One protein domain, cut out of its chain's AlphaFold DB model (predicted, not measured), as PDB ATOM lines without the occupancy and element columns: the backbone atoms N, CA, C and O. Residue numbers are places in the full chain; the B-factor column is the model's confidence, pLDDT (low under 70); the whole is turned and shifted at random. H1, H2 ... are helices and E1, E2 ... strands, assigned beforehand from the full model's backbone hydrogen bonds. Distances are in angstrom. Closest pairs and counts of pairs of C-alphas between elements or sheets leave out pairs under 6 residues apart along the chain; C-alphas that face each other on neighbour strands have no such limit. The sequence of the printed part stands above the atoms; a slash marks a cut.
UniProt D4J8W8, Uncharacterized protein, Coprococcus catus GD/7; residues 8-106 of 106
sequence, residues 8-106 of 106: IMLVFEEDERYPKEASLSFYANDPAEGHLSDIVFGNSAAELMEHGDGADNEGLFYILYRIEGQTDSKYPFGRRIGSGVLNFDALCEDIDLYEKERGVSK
ATOM      1  N   ILE A   8      26.697  18.432 -48.386       92.25
ATOM      2  CA  ILE A   8      26.592  17.520 -47.244       92.25
ATOM      3  C   ILE A   8      28.009  17.213 -46.782       92.25
ATOM      4  O   ILE A   8      28.822  16.740 -47.581       92.25
ATOM      5  N   MET A   9      28.285  17.436 -45.504       93.56
ATOM      6  CA  MET A   9      29.522  17.017 -44.862       93.56
ATOM      7  C   MET A   9      29.222  15.878 -43.893       93.56
ATOM      8  O   MET A   9      28.371  16.002 -43.017       93.56
ATOM      9  N   LEU A  10      29.913  14.761 -44.076       94.44
ATOM     10  CA  LEU A  10      29.925  13.655 -43.126       94.44
ATOM     11  C   LEU A  10      31.170  13.809 -42.261       94.44
ATOM     12  O   LEU A  10      32.259  13.921 -42.826       94.44
ATOM     13  N   VAL A  11      31.014  13.809 -40.940       94.06
ATOM     14  CA  VAL A  11      32.106  13.991 -39.977       94.06
ATOM     15  C   VAL A  11      32.358  12.686 -39.238       94.06
ATOM     16  O   VAL A  11      31.419  12.012 -38.813       94.06
ATOM     17  N   PHE A  12      33.627  12.330 -39.089       93.56
ATOM     18  CA  PHE A  12      34.071  11.079 -38.507       93.56
ATOM     19  C   PHE A  12      35.100  11.310 -37.405       93.56
ATOM     20  O   PHE A  12      35.986  12.156 -37.527       93.56
ATOM     21  N   GLU A  13      35.003  10.499 -36.361       91.56
ATOM     22  CA  GLU A  13      35.981  10.387 -35.282       91.56
ATOM     23  C   GLU A  13      36.809   9.108 -35.443       91.56
ATOM     24  O   GLU A  13      36.389   8.159 -36.113       91.56
ATOM     25  N   GLU A  14      37.990   9.073 -34.821       89.38
ATOM     26  CA  GLU A  14      38.793   7.851 -34.747       89.38
ATOM     27  C   GLU A  14      37.991   6.712 -34.102       89.38
ATOM     28  O   GLU A  14      37.147   6.919 -33.229       89.38
ATOM     29  N   ASP A  15      38.273   5.486 -34.529       84.88
ATOM     30  CA  ASP A  15      37.596   4.296 -34.033       84.88
ATOM     31  C   ASP A  15      38.562   3.454 -33.199       84.88
ATOM     32  O   ASP A  15      39.582   2.964 -33.690       84.88
ATOM     33  N   GLU A  16      38.212   3.243 -31.929       76.88
ATOM     34  CA  GLU A  16      39.038   2.527 -30.949       76.88
ATOM     35  C   GLU A  16      39.319   1.058 -31.319       76.88
ATOM     36  O   GLU A  16      40.193   0.424 -30.718       76.88
ATOM     37  N   ARG A  17      38.586   0.484 -32.285       73.69
ATOM     38  CA  ARG A  17      38.813  -0.882 -32.790       73.69
ATOM     39  C   ARG A  17      40.149  -1.018 -33.514       73.69
ATOM     40  O   ARG A  17      40.674  -2.133 -33.592       73.69
ATOM     41  N   TYR A  18      40.688   0.073 -34.049       69.62
ATOM     42  CA  TYR A  18      41.990   0.080 -34.702       69.62
ATOM     43  C   TYR A  18      43.095   0.433 -33.693       69.62
ATOM     44  O   TYR A  18      42.848   1.136 -32.711       69.62
ATOM     45  N   PRO A  19      44.333  -0.072 -33.873       66.88
ATOM     46  CA  PRO A  19      45.441   0.309 -33.004       66.88
ATOM     47  C   PRO A  19      45.579   1.833 -32.996       66.88
ATOM     48  O   PRO A  19      45.419   2.450 -34.041       66.88
ATOM     49  N   LYS A  20      46.000   2.437 -31.877       59.34
ATOM     50  CA  LYS A  20      46.328   3.882 -31.785       59.34
ATOM     51  C   LYS A  20      47.374   4.368 -32.810       59.34
ATOM     52  O   LYS A  20      47.686   5.547 -32.884       59.34
ATOM     53  N   GLU A  21      47.968   3.432 -33.542       56.91
ATOM     54  CA  GLU A  21      48.919   3.620 -34.634       56.91
ATOM     55  C   GLU A  21      48.233   3.821 -35.996       56.91
ATOM     56  O   GLU A  21      48.921   4.139 -36.967       56.91
ATOM     57  N   ALA A  22      46.903   3.662 -36.085       61.94
ATOM     58  CA  ALA A  22      46.082   4.210 -37.160       61.94
ATOM     59  C   ALA A  22      46.165   5.736 -37.051       61.94
ATOM     60  O   ALA A  22      45.361   6.395 -36.404       61.94
ATOM     61  N   SER A  23      47.261   6.276 -37.573       73.25
ATOM     62  CA  SER A  23      47.642   7.673 -37.440       73.25
ATOM     63  C   SER A  23      46.582   8.594 -38.039       73.25
ATOM     64  O   SER A  23      45.827   8.184 -38.914       73.25
ATOM     65  N   LEU A  24      46.612   9.878 -37.672       78.19
ATOM     66  CA  LEU A  24      45.839  10.953 -38.321       78.19
ATOM     67  C   LEU A  24      45.796  10.826 -39.857       78.19
ATOM     68  O   LEU A  24      44.780  11.091 -40.483       78.19
ATOM     69  N   SER A  25      46.893  10.379 -40.480       85.25
ATOM     70  CA  SER A  25      46.966  10.159 -41.927       85.25
ATOM     71  C   SER A  25      46.104   9.000 -42.440       85.25
ATOM     72  O   SER A  25      45.695   9.040 -43.591       85.25
ATOM     73  N   PHE A  26      45.863   7.955 -41.646       87.62
ATOM     74  CA  PHE A  26      44.968   6.858 -42.014       87.62
ATOM     75  C   PHE A  26      43.540   7.380 -42.155       87.62
ATOM     76  O   PHE A  26      42.989   7.354 -43.249       87.62
ATOM     77  N   TYR A  27      42.990   7.964 -41.091       88.56
ATOM     78  CA  TYR A  27      41.623   8.478 -41.109       88.56
ATOM     79  C   TYR A  27      41.448   9.722 -41.985       88.56
ATOM     80  O   TYR A  27      40.380   9.912 -42.546       88.56
ATOM     81  N   ALA A  28      42.481  10.544 -42.192       88.69
ATOM     82  CA  ALA A  28      42.401  11.628 -43.173       88.69
ATOM     83  C   ALA A  28      42.272  11.107 -44.617       88.69
ATOM     84  O   ALA A  28      41.599  11.733 -45.434       88.69
ATOM     85  N   ASN A  29      42.896   9.968 -44.935       91.19
ATOM     86  CA  ASN A  29      42.787   9.342 -46.256       91.19
ATOM     87  C   ASN A  29      41.497   8.521 -46.398       91.19
ATOM     88  O   ASN A  29      40.862   8.553 -47.457       91.19
ATOM     89  N   ASP A  30      41.078   7.852 -45.321       91.38
ATOM     90  CA  ASP A  30      39.915   6.966 -45.275       91.38
ATOM     91  C   ASP A  30      38.966   7.300 -44.094       91.38
ATOM     92  O   ASP A  30      38.778   6.473 -43.198       91.38
ATOM     93  N   PRO A  31      38.303   8.482 -44.076       93.94
ATOM     94  CA  PRO A  31      37.478   8.909 -42.933       93.94
ATOM     95  C   PRO A  31      36.362   7.928 -42.557       93.94
ATOM     96  O   PRO A  31      36.016   7.789 -41.389       93.94
ATOM     97  N   ALA A  32      35.819   7.210 -43.544       94.06
ATOM     98  CA  ALA A  32      34.717   6.266 -43.358       94.06
ATOM     99  C   ALA A  32      35.093   4.989 -42.580       94.06
ATOM    100  O   ALA A  32      34.197   4.221 -42.230       94.06
ATOM    101  N   GLU A  33      36.381   4.754 -42.310       91.50
ATOM    102  CA  GLU A  33      36.834   3.711 -41.376       91.50
ATOM    103  C   GLU A  33      36.628   4.112 -39.905       91.50
ATOM    104  O   GLU A  33      36.684   3.259 -39.017       91.50
ATOM    105  N   GLY A  34      36.397   5.403 -39.644       90.62
ATOM    106  CA  GLY A  34      36.069   5.946 -38.332       90.62
ATOM    107  C   GLY A  34      34.597   5.780 -37.937       90.62
ATOM    108  O   GLY A  34      33.780   5.177 -38.642       90.62
ATOM    109  N   HIS A  35      34.232   6.365 -36.801       91.44
ATOM    110  CA  HIS A  35      32.843   6.467 -36.363       91.44
ATOM    111  C   HIS A  35      32.190   7.711 -36.950       91.44
ATOM    112  O   HIS A  35      32.700   8.809 -36.770       91.44
ATOM    113  N   LEU A  36      31.042   7.555 -37.619       93.19
ATOM    114  CA  LEU A  36      30.236   8.699 -38.045       93.19
ATOM    115  C   LEU A  36      29.754   9.457 -36.801       93.19
ATOM    116  O   LEU A  36      28.917   8.942 -36.058       93.19
ATOM    117  N   SER A  37      30.295  10.653 -36.604       90.69
ATOM    118  CA  SER A  37      29.977  11.535 -35.484       90.69
ATOM    119  C   SER A  37      28.826  12.470 -35.848       90.69
ATOM    120  O   SER A  37      27.864  12.584 -35.088       90.69
ATOM    121  N   ASP A  38      28.847  13.034 -37.063       90.44
ATOM    122  CA  ASP A  38      27.839  14.010 -37.482       90.44
ATOM    123  C   ASP A  38      27.583  14.065 -39.008       90.44
ATOM    124  O   ASP A  38      28.365  13.570 -39.829       90.44
ATOM    125  N   ILE A  39      26.439  14.649 -39.386       90.88
ATOM    126  CA  ILE A  39      26.018  14.947 -40.757       90.88
ATOM    127  C   ILE A  39      25.542  16.409 -40.835       90.88
ATOM    128  O   ILE A  39      24.397  16.721 -40.490       90.88
ATOM    129  N   VAL A  40      26.373  17.281 -41.409       89.62
ATOM    130  CA  VAL A  40      26.067  18.709 -41.592       89.62
ATOM    131  C   VAL A  40      25.557  18.983 -43.005       89.62
ATOM    132  O   VAL A  40      26.087  18.474 -43.995       89.62
ATOM    133  N   PHE A  41      24.545  19.844 -43.111       88.19
ATOM    134  CA  PHE A  41      24.063  20.394 -44.378       88.19
ATOM    135  C   PHE A  41      24.321  21.894 -44.398       88.19
ATOM    136  O   PHE A  41      23.951  22.587 -43.454       88.19
ATOM    137  N   GLY A  42      24.876  22.406 -45.491       88.56
ATOM    138  CA  GLY A  42      25.196  23.827 -45.595       88.56
ATOM    139  C   GLY A  42      25.369  24.291 -47.034       88.56
ATOM    140  O   GLY A  42      25.451  23.488 -47.966       88.56
ATOM    141  N   ASN A  43      25.401  25.607 -47.214       88.88
ATOM    142  CA  ASN A  43      25.648  26.271 -48.497       88.88
ATOM    143  C   ASN A  43      27.041  26.907 -48.574       88.88
ATOM    144  O   ASN A  43      27.435  27.387 -49.634       88.88
ATOM    145  N   SER A  44      27.776  26.941 -47.463       89.31
ATOM    146  CA  SER A  44      29.102  27.547 -47.364       89.31
ATOM    147  C   SER A  44      29.975  26.793 -46.364       89.31
ATOM    148  O   SER A  44      29.452  26.096 -45.498       89.31
ATOM    149  N   ALA A  45      31.297  26.970 -46.442       90.88
ATOM    150  CA  ALA A  45      32.223  26.414 -45.453       90.88
ATOM    151  C   ALA A  45      31.885  26.865 -44.020       90.88
ATOM    152  O   ALA A  45      31.957  26.064 -43.100       90.88
ATOM    153  N   ALA A  46      31.444  28.116 -43.836       89.38
ATOM    154  CA  ALA A  46      31.025  28.623 -42.530       89.38
ATOM    155  C   ALA A  46      29.808  27.861 -41.981       89.38
ATOM    156  O   ALA A  46      29.852  27.387 -40.853       89.38
ATOM    157  N   GLU A  47      28.767  27.665 -42.797       88.81
ATOM    158  CA  GLU A  47      27.591  26.869 -42.403       88.81
ATOM    159  C   GLU A  47      27.941  25.398 -42.146       88.81
ATOM    160  O   GLU A  47      27.307  24.757 -41.318       88.81
ATOM    161  N   LEU A  48      28.934  24.848 -42.854       89.94
ATOM    162  CA  LEU A  48      29.396  23.475 -42.636       89.94
ATOM    163  C   LEU A  48      30.223  23.333 -41.349       89.94
ATOM    164  O   LEU A  48      30.187  22.277 -40.728       89.94
ATOM    165  N   MET A  49      30.945  24.378 -40.944       87.88
ATOM    166  CA  MET A  49      31.678  24.416 -39.672       87.88
ATOM    167  C   MET A  49      30.768  24.709 -38.474       87.88
ATOM    168  O   MET A  49      31.089  24.325 -37.352       87.88
ATOM    169  N   GLU A  50      29.638  25.388 -38.685       78.19
ATOM    170  CA  GLU A  50      28.655  25.658 -37.637       78.19
ATOM    171  C   GLU A  50      27.885  24.383 -37.275       78.19
ATOM    172  O   GLU A  50      26.923  23.982 -37.932       78.19
ATOM    173  N   HIS A  51      28.302  23.741 -36.186       69.00
ATOM    174  CA  HIS A  51      27.613  22.570 -35.673       69.00
ATOM    175  C   HIS A  51      26.315  22.934 -34.935       69.00
ATOM    176  O   HIS A  51      26.256  23.886 -34.152       69.00
ATOM    177  N   GLY A  52      25.263  22.137 -35.146       56.62
ATOM    178  CA  GLY A  52      23.934  22.375 -34.575       56.62
ATOM    179  C   GLY A  52      23.808  22.112 -33.070       56.62
ATOM    180  O   GLY A  52      22.833  22.571 -32.471       56.62
ATOM    181  N   ASP A  53      24.756  21.395 -32.449       62.88
ATOM    182  CA  ASP A  53      24.718  21.060 -31.013       62.88
ATOM    183  C   ASP A  53      25.735  21.820 -30.132       62.88
ATOM    184  O   ASP A  53      25.694  21.700 -28.905       62.88
ATOM    185  N   GLY A  54      26.608  22.634 -30.741       59.41
ATOM    186  CA  GLY A  54      27.643  23.406 -30.045       59.41
ATOM    187  C   GLY A  54      28.977  22.684 -29.789       59.41
ATOM    188  O   GLY A  54      29.842  23.278 -29.142       59.41
ATOM    189  N   ALA A  55      29.162  21.450 -30.262       60.91
ATOM    190  CA  ALA A  55      30.455  20.768 -30.315       60.91
ATOM    191  C   ALA A  55      31.338  21.295 -31.462       60.91
ATOM    192  O   ALA A  55      30.844  21.665 -32.526       60.91
ATOM    193  N   ASP A  56      32.649  21.338 -31.227       74.75
ATOM    194  CA  ASP A  56      33.643  21.732 -32.223       74.75
ATOM    195  C   ASP A  56      34.070  20.506 -33.041       74.75
ATOM    196  O   ASP A  56      34.631  19.560 -32.489       74.75
ATOM    197  N   ASN A  57      33.780  20.526 -34.343       81.69
ATOM    198  CA  ASN A  57      34.160  19.462 -35.273       81.69
ATOM    199  C   ASN A  57      35.563  19.688 -35.873       81.69
ATOM    200  O   ASN A  57      36.060  18.837 -36.616       81.69
ATOM    201  N   GLU A  58      36.213  20.823 -35.592       83.62
ATOM    202  CA  GLU A  58      37.566  21.101 -36.069       83.62
ATOM    203  C   GLU A  58      38.559  20.039 -35.561       83.62
ATOM    204  O   GLU A  58      38.572  19.648 -34.394       83.62
ATOM    205  N   GLY A  59      39.407  19.544 -36.462       86.19
ATOM    206  CA  GLY A  59      40.382  18.493 -36.169       86.19
ATOM    207  C   GLY A  59      39.854  17.060 -36.296       86.19
ATOM    208  O   GLY A  59      40.667  16.136 -36.265       86.19
ATOM    209  N   LEU A  60      38.546  16.865 -36.500       92.38
ATOM    210  CA  LEU A  60      37.972  15.568 -36.885       92.38
ATOM    211  C   LEU A  60      38.236  15.258 -38.365       92.38
ATOM    212  O   LEU A  60      38.954  15.988 -39.048       92.38
ATOM    213  N   PHE A  61      37.664  14.177 -38.891       94.50
ATOM    214  CA  PHE A  61      37.791  13.818 -40.305       94.50
ATOM    215  C   PHE A  61      36.487  14.067 -41.045       94.50
ATOM    216  O   PHE A  61      35.412  13.907 -40.475       94.50
ATOM    217  N   TYR A  62      36.555  14.426 -42.325       96.25
ATOM    218  CA  TYR A  62      35.351  14.694 -43.106       96.25
ATOM    219  C   TYR A  62      35.356  14.033 -44.477       96.25
ATOM    220  O   TYR A  62      36.399  13.784 -45.083       96.25
ATOM    221  N   ILE A  63      34.150  13.816 -44.999       97.69
ATOM    222  CA  ILE A  63      33.899  13.614 -46.423       97.69
ATOM    223  C   ILE A  63      32.870  14.652 -46.864       97.69
ATOM    224  O   ILE A  63      31.761  14.704 -46.329       97.69
ATOM    225  N   LEU A  64      33.230  15.455 -47.864       96.56
ATOM    226  CA  LEU A  64      32.389  16.515 -48.404       96.56
ATOM    227  C   LEU A  64      31.770  16.098 -49.739       96.56
ATOM    228  O   LEU A  64      32.461  15.675 -50.674       96.56
ATOM    229  N   TYR A  65      30.456  16.272 -49.841       94.56
ATOM    230  CA  TYR A  65      29.679  16.041 -51.049       94.56
ATOM    231  C   TYR A  65      28.990  17.321 -51.514       94.56
ATOM    232  O   TYR A  65      28.358  18.018 -50.721       94.56
ATOM    233  N   ARG A  66      29.004  17.567 -52.827       92.25
ATOM    234  CA  ARG A  66      28.039  18.454 -53.485       92.25
ATOM    235  C   ARG A  66      26.792  17.653 -53.827       92.25
ATOM    236  O   ARG A  66      26.885  16.604 -54.468       92.25
ATOM    237  N   ILE A  67      25.621  18.158 -53.458       87.94
ATOM    238  CA  ILE A  67      24.351  17.609 -53.934       87.94
ATOM    239  C   ILE A  67      24.160  18.012 -55.399       87.94
ATOM    240  O   ILE A  67      24.051  19.187 -55.731       87.94
ATOM    241  N   GLU A  68      24.098  17.028 -56.285       78.62
ATOM    242  CA  GLU A  68      23.852  17.196 -57.713       78.62
ATOM    243  C   GLU A  68      22.512  16.551 -58.133       78.62
ATOM    244  O   GLU A  68      21.897  15.740 -57.429       78.62
ATOM    245  N   GLY A  69      22.034  16.945 -59.316       66.25
ATOM    246  CA  GLY A  69      20.744  16.536 -59.878       66.25
ATOM    247  C   GLY A  69      19.677  17.631 -59.803       66.25
ATOM    248  O   GLY A  69      19.837  18.641 -59.120       66.25
ATOM    249  N   GLN A  70      18.572  17.458 -60.539       57.41
ATOM    250  CA  GLN A  70      17.422  18.353 -60.392       57.41
ATOM    251  C   GLN A  70      16.920  18.225 -58.954       57.41
ATOM    252  O   GLN A  70      16.619  17.120 -58.504       57.41
ATOM    253  N   THR A  71      16.816  19.338 -58.232       55.69
ATOM    254  CA  THR A  71      16.292  19.390 -56.857       55.69
ATOM    255  C   THR A  71      14.878  18.814 -56.732       55.69
ATOM    256  O   THR A  71      14.442  18.513 -55.623       55.69
ATOM    257  N   ASP A  72      14.203  18.593 -57.855       59.50
ATOM    258  CA  ASP A  72      12.852  18.048 -57.947       59.50
ATOM    259  C   ASP A  72      12.858  16.538 -58.268       59.50
ATOM    260  O   ASP A  72      11.813  15.887 -58.300       59.50
ATOM    261  N   SER A  73      14.044  15.951 -58.477       61.94
ATOM    262  CA  SER A  73      14.234  14.506 -58.544       61.94
ATOM    263  C   SER A  73      13.893  13.879 -57.198       61.94
ATOM    264  O   SER A  73      14.340  14.329 -56.140       61.94
ATOM    265  N   LYS A  74      13.164  12.762 -57.252       65.69
ATOM    266  CA  LYS A  74      12.908  11.898 -56.092       65.69
ATOM    267  C   LYS A  74      14.207  11.380 -55.453       65.69
ATOM    268  O   LYS A  74      14.203  11.037 -54.275       65.69
ATOM    269  N   TYR A  75      15.297  11.332 -56.220       64.69
ATOM    270  CA  TYR A  75      16.595  10.815 -55.801       64.69
ATOM    271  C   TYR A  75      17.700  11.782 -56.259       64.69
ATOM    272  O   TYR A  75      18.229  11.621 -57.363       64.69
ATOM    273  N   PRO A  76      18.008  12.841 -55.487       70.69
ATOM    274  CA  PRO A  76      19.240  13.595 -55.703       70.69
ATOM    275  C   PRO A  76      20.442  12.672 -55.464       70.69
ATOM    276  O   PRO A  76      20.346  11.715 -54.690       70.69
ATOM    277  N   PHE A  77      21.564  12.945 -56.119       79.69
ATOM    278  CA  PHE A  77      22.802  12.193 -55.913       79.69
ATOM    279  C   PHE A  77      23.905  13.135 -55.441       79.69
ATOM    280  O   PHE A  77      23.945  14.297 -55.825       79.69
ATOM    281  N   GLY A  78      24.790  12.649 -54.577       86.19
ATOM    282  CA  GLY A  78      25.943  13.413 -54.116       86.19
ATOM    283  C   GLY A  78      27.172  13.087 -54.956       86.19
ATOM    284  O   GLY A  78      27.468  11.912 -55.181       86.19
ATOM    285  N   ARG A  79      27.922  14.105 -55.369       90.88
ATOM    286  CA  ARG A  79      29.287  13.944 -55.877       90.88
ATOM    287  C   ARG A  79      30.261  14.262 -54.749       90.88
ATOM    288  O   ARG A  79      30.171  15.340 -54.174       90.88
ATOM    289  N   ARG A  80      31.178  13.343 -54.425       94.88
ATOM    290  CA  ARG A  80      32.270  13.622 -53.475       94.88
ATOM    291  C   ARG A  80      33.190  14.666 -54.097       94.88
ATOM    292  O   ARG A  80      33.607  14.488 -55.243       94.88
ATOM    293  N   ILE A  81      33.478  15.723 -53.350       95.81
ATOM    294  CA  ILE A  81      34.344  16.825 -53.786       95.81
ATOM    295  C   ILE A  81      35.556  17.015 -52.878       95.81
ATOM    296  O   ILE A  81      36.514  17.640 -53.305       95.81
ATOM    297  N   GLY A  82      35.529  16.443 -51.671       96.38
ATOM    298  CA  GLY A  82      36.550  16.689 -50.664       96.38
ATOM    299  C   GLY A  82      36.588  15.632 -49.570       96.38
ATOM    300  O   GLY A  82      35.619  14.884 -49.375       96.38
ATOM    301  N   SER A  83      37.718  15.545 -48.880       97.06
ATOM    302  CA  SER A  83      37.892  14.750 -47.660       97.06
ATOM    303  C   SER A  83      39.245  15.018 -47.020       97.06
ATOM    304  O   SER A  83      40.226  15.202 -47.740       97.06
ATOM    305  N   GLY A  84      39.327  14.887 -45.703       95.50
ATOM    306  CA  GLY A  84      40.587  15.024 -44.987       95.50
ATOM    307  C   GLY A  84      40.366  15.301 -43.514       95.50
ATOM    308  O   GLY A  84      39.354  14.894 -42.945       95.50
ATOM    309  N   VAL A  85      41.312  16.022 -42.916       94.44
ATOM    310  CA  VAL A  85      41.153  16.599 -41.578       94.44
ATOM    311  C   VAL A  85      40.334  17.878 -41.695       94.44
ATOM    312  O   VAL A  85      40.684  18.775 -42.465       94.44
ATOM    313  N   LEU A  86      39.255  17.955 -40.932       93.06
ATOM    314  CA  LEU A  86      38.306  19.049 -40.943       93.06
ATOM    315  C   LEU A  86      38.946  20.311 -40.368       93.06
ATOM    316  O   LEU A  86      39.292  20.378 -39.191       93.06
ATOM    317  N   ASN A  87      39.110  21.308 -41.226       93.31
ATOM    318  CA  ASN A  87      39.439  22.679 -40.867       93.31
ATOM    319  C   ASN A  87      38.822  23.619 -41.913       93.31
ATOM    320  O   ASN A  87      38.500  23.197 -43.029       93.31
ATOM    321  N   PHE A  88      38.646  24.887 -41.545       91.94
ATOM    322  CA  PHE A  88      37.950  25.862 -42.386       91.94
ATOM    323  C   PHE A  88      38.625  26.064 -43.752       91.94
ATOM    324  O   PHE A  88      37.943  26.073 -44.778       91.94
ATOM    325  N   ASP A  89      39.956  26.175 -43.775       93.44
ATOM    326  CA  ASP A  89      40.713  26.433 -45.003       93.44
ATOM    327  C   ASP A  89      40.590  25.267 -45.997       93.44
ATOM    328  O   ASP A  89      40.318  25.494 -47.175       93.44
ATOM    329  N   ALA A  90      40.685  24.019 -45.525       93.06
ATOM    330  CA  ALA A  90      40.522  22.824 -46.356       93.06
ATOM    331  C   ALA A  90      39.120  22.734 -46.984       93.06
ATOM    332  O   ALA A  90      38.989  22.435 -48.172       93.06
ATOM    333  N   LEU A  91      38.067  23.059 -46.223       93.75
ATOM    334  CA  LEU A  91      36.705  23.116 -46.766       93.75
ATOM    335  C   LEU A  91      36.558  24.196 -47.841       93.75
ATOM    336  O   LEU A  91      35.922  23.959 -48.870       93.75
ATOM    337  N   CYS A  92      37.128  25.381 -47.605       94.50
ATOM    338  CA  CYS A  92      37.147  26.454 -48.593       94.50
ATOM    339  C   CYS A  92      37.860  26.017 -49.879       94.50
ATOM    340  O   CYS A  92      37.321  26.234 -50.962       94.50
ATOM    341  N   GLU A  93      39.027  25.381 -49.769       95.69
ATOM    342  CA  GLU A  93      39.795  24.894 -50.919       95.69
ATOM    343  C   GLU A  93      39.023  23.856 -51.744       95.69
ATOM    344  O   GLU A  93      38.943  23.999 -52.968       95.69
ATOM    345  N   ASP A  94      38.408  22.862 -51.096       95.88
ATOM    346  CA  ASP A  94      37.619  21.824 -51.773       95.88
ATOM    347  C   ASP A  94      36.418  22.415 -52.530       95.88
ATOM    348  O   ASP A  94      36.161  22.065 -53.690       95.88
ATOM    349  N   ILE A  95      35.683  23.337 -51.893       94.31
ATOM    350  CA  ILE A  95      34.535  24.020 -52.506       94.31
ATOM    351  C   ILE A  95      34.996  24.880 -53.688       94.31
ATOM    352  O   ILE A  95      34.431  24.784 -54.783       94.31
ATOM    353  N   ASP A  96      36.039  25.689 -53.498       93.31
ATOM    354  CA  ASP A  96      36.575  26.573 -54.531       93.31
ATOM    355  C   ASP A  96      37.087  25.795 -55.744       93.31
ATOM    356  O   ASP A  96      36.866  26.213 -56.886       93.31
ATOM    357  N   LEU A  97      37.800  24.689 -55.513       94.06
ATOM    358  CA  LEU A  97      38.317  23.834 -56.577       94.06
ATOM    359  C   LEU A  97      37.163  23.259 -57.402       94.06
ATOM    360  O   LEU A  97      37.158  23.399 -58.628       94.06
ATOM    361  N   TYR A  98      36.155  22.694 -56.735       91.81
ATOM    362  CA  TYR A  98      34.982  22.137 -57.402       91.81
ATOM    363  C   TYR A  98      34.217  23.190 -58.226       91.81
ATOM    364  O   TYR A  98      33.898  22.955 -59.399       91.81
ATOM    365  N   GLU A  99      33.942  24.369 -57.658       88.19
ATOM    366  CA  GLU A  99      33.192  25.420 -58.361       88.19
ATOM    367  C   GLU A  99      33.984  26.012 -59.542       88.19
ATOM    368  O   GLU A  99      33.403  26.303 -60.597       88.19
ATOM    369  N   LYS A 100      35.318  26.118 -59.433       89.06
ATOM    370  CA  LYS A 100      36.190  26.509 -60.558       89.06
ATOM    371  C   LYS A 100      36.125  25.492 -61.697       89.06
ATOM    372  O   LYS A 100      35.889  25.888 -62.840       89.06
ATOM    373  N   GLU A 101      36.279  24.199 -61.415       87.81
ATOM    374  CA  GLU A 101      36.208  23.140 -62.437       87.81
ATOM    375  C   GLU A 101      34.853  23.118 -63.161       87.81
ATOM    376  O   GLU A 101      34.776  22.962 -64.389       87.81
ATOM    377  N   ARG A 102      33.769  23.339 -62.414       77.56
ATOM    378  CA  ARG A 102      32.409  23.442 -62.954       77.56
ATOM    379  C   ARG A 102      32.227  24.671 -63.851       77.56
ATOM    380  O   ARG A 102      31.503  24.589 -64.845       77.56
ATOM    381  N   GLY A 103      32.864  25.794 -63.516       65.81
ATOM    382  CA  GLY A 103      32.856  27.022 -64.319       65.81
ATOM    383  C   GLY A 103      33.662  26.921 -65.617       65.81
ATOM    384  O   GLY A 103      33.266  27.513 -66.616       65.81
ATOM    385  N   VAL A 104      34.749  26.140 -65.625       59.97
ATOM    386  CA  VAL A 104      35.567  25.869 -66.826       59.97
ATOM    387  C   VAL A 104      34.884  24.879 -67.780       59.97
ATOM    388  O   VAL A 104      35.133  24.904 -68.982       59.97
ATOM    389  N   SER A 105      33.995  24.024 -67.270       51.47
ATOM    390  CA  SER A 105      33.294  22.994 -68.057       51.47
ATOM    391  C   SER A 105      32.015  23.487 -68.764       51.47
ATOM    392  O   SER A 105      31.201  22.659 -69.180       51.47
ATOM    393  N   LYS A 106      31.800  24.808 -68.871       42.38
ATOM    394  CA  LYS A 106      30.624  25.429 -69.508       42.38
ATOM    395  C   LYS A 106      30.950  26.128 -70.819       42.38
ATOM    396  O   LYS A 106      31.994  26.807 -70.886       42.38
TER     397      LYS A 106
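What this domain is: This is residues 8 to 106 of the 106 residues of an uncharacterized protein of Coprococcus catus GD/7 (UniProt D4J8W8). A strongly twisted sheet of four strands, in the order E2, E1, E3, E4, has the long helix H3 and the short helix H2 packed on one face and the short helix H1 on the other. H3 slants over the edge strand E4 and sticks out past the body with residues 100 to 106, of which 100 to 104 belong to H3; the loop residues 70 to 75 between E3 and E4 stick out too. The printed part has 99 residues, with three named helices and four named strands in the order E1, H1, E2, H2, E3, E4, H3; the sheet is antiparallel and the class is mixed. The whole is compact, with a radius of gyration of the C-alphas of 14.4 A, and elongated, with spans of 46 by 27 by 24 A.

How they stand to each other: In the sheet, the inner strands E1, residues 8 to 13, and E3, residues 61 to 68, are antiparallel at 164 degrees, with N 10 and O 63 within hydrogen-bond range at 2.9 A. The edge strand E2, residues 35 to 42, is antiparallel to E1, with N 11 and O 38 at 2.9 A. The edge strand E4, residues 77 to 85, forms a hairpin with E3, with N 64 and O 82 at 2.9 A. E4 bends by 54 degrees at residue 81. H3, residues 88 to 104, is on the sheet at a height of 9.0 A, over E4 and slantwise to it at 38 degrees on the local plane; their closest C-alphas, of Gly 82 and Asp 94, are 5.4 A apart. H2, residues 45 to 49, is on the same face, over E2, at a height of 7.2 A. H2 and H3 touch through residues 88 to 95 of H3 alone, the closest C-alphas being those of Ala 45 and Leu 91, 5.7 A apart. E2, H2 and E3 form a split strand-helix-strand unit, two strands running the same way with E1 between them, and its crossover is right-handed. H1, residues 24 to 29, is on the opposite face, over E4 at a height of 6.6 A, and runs along it at 19 degrees on the local plane; the closest C-alphas, of Ala 28 and Gly 84, are 4.3 A apart. H3 and H1 on opposite faces make three layers, helices on both faces of a sheet. H1 is apart from H2 and H3. In H1, H2 and H3 every O i to N i+4 pair is within hydrogen-bond range.

Where its parts are: E1 begins at C-alpha 8, (26.592, 17.520, -47.244). E2 is 21.1 A long, E3 22.6 A and E4 23.7 A from first to last C-alpha. H3 is 24.6 A long and ends at C-alpha 104, (35.567, 25.869, -66.826).

The domain as a whole: The C-alphas farthest apart, of Pro 19 and Lys 106, are 46.7 A apart. The printed part has no cut. The link from H2 to E3 is long, with 11 residues. The mean pLDDT of the printed part is 83.4; residues 18 to 22, 51 to 55, 69 to 75 and 103 to 106 are under 70.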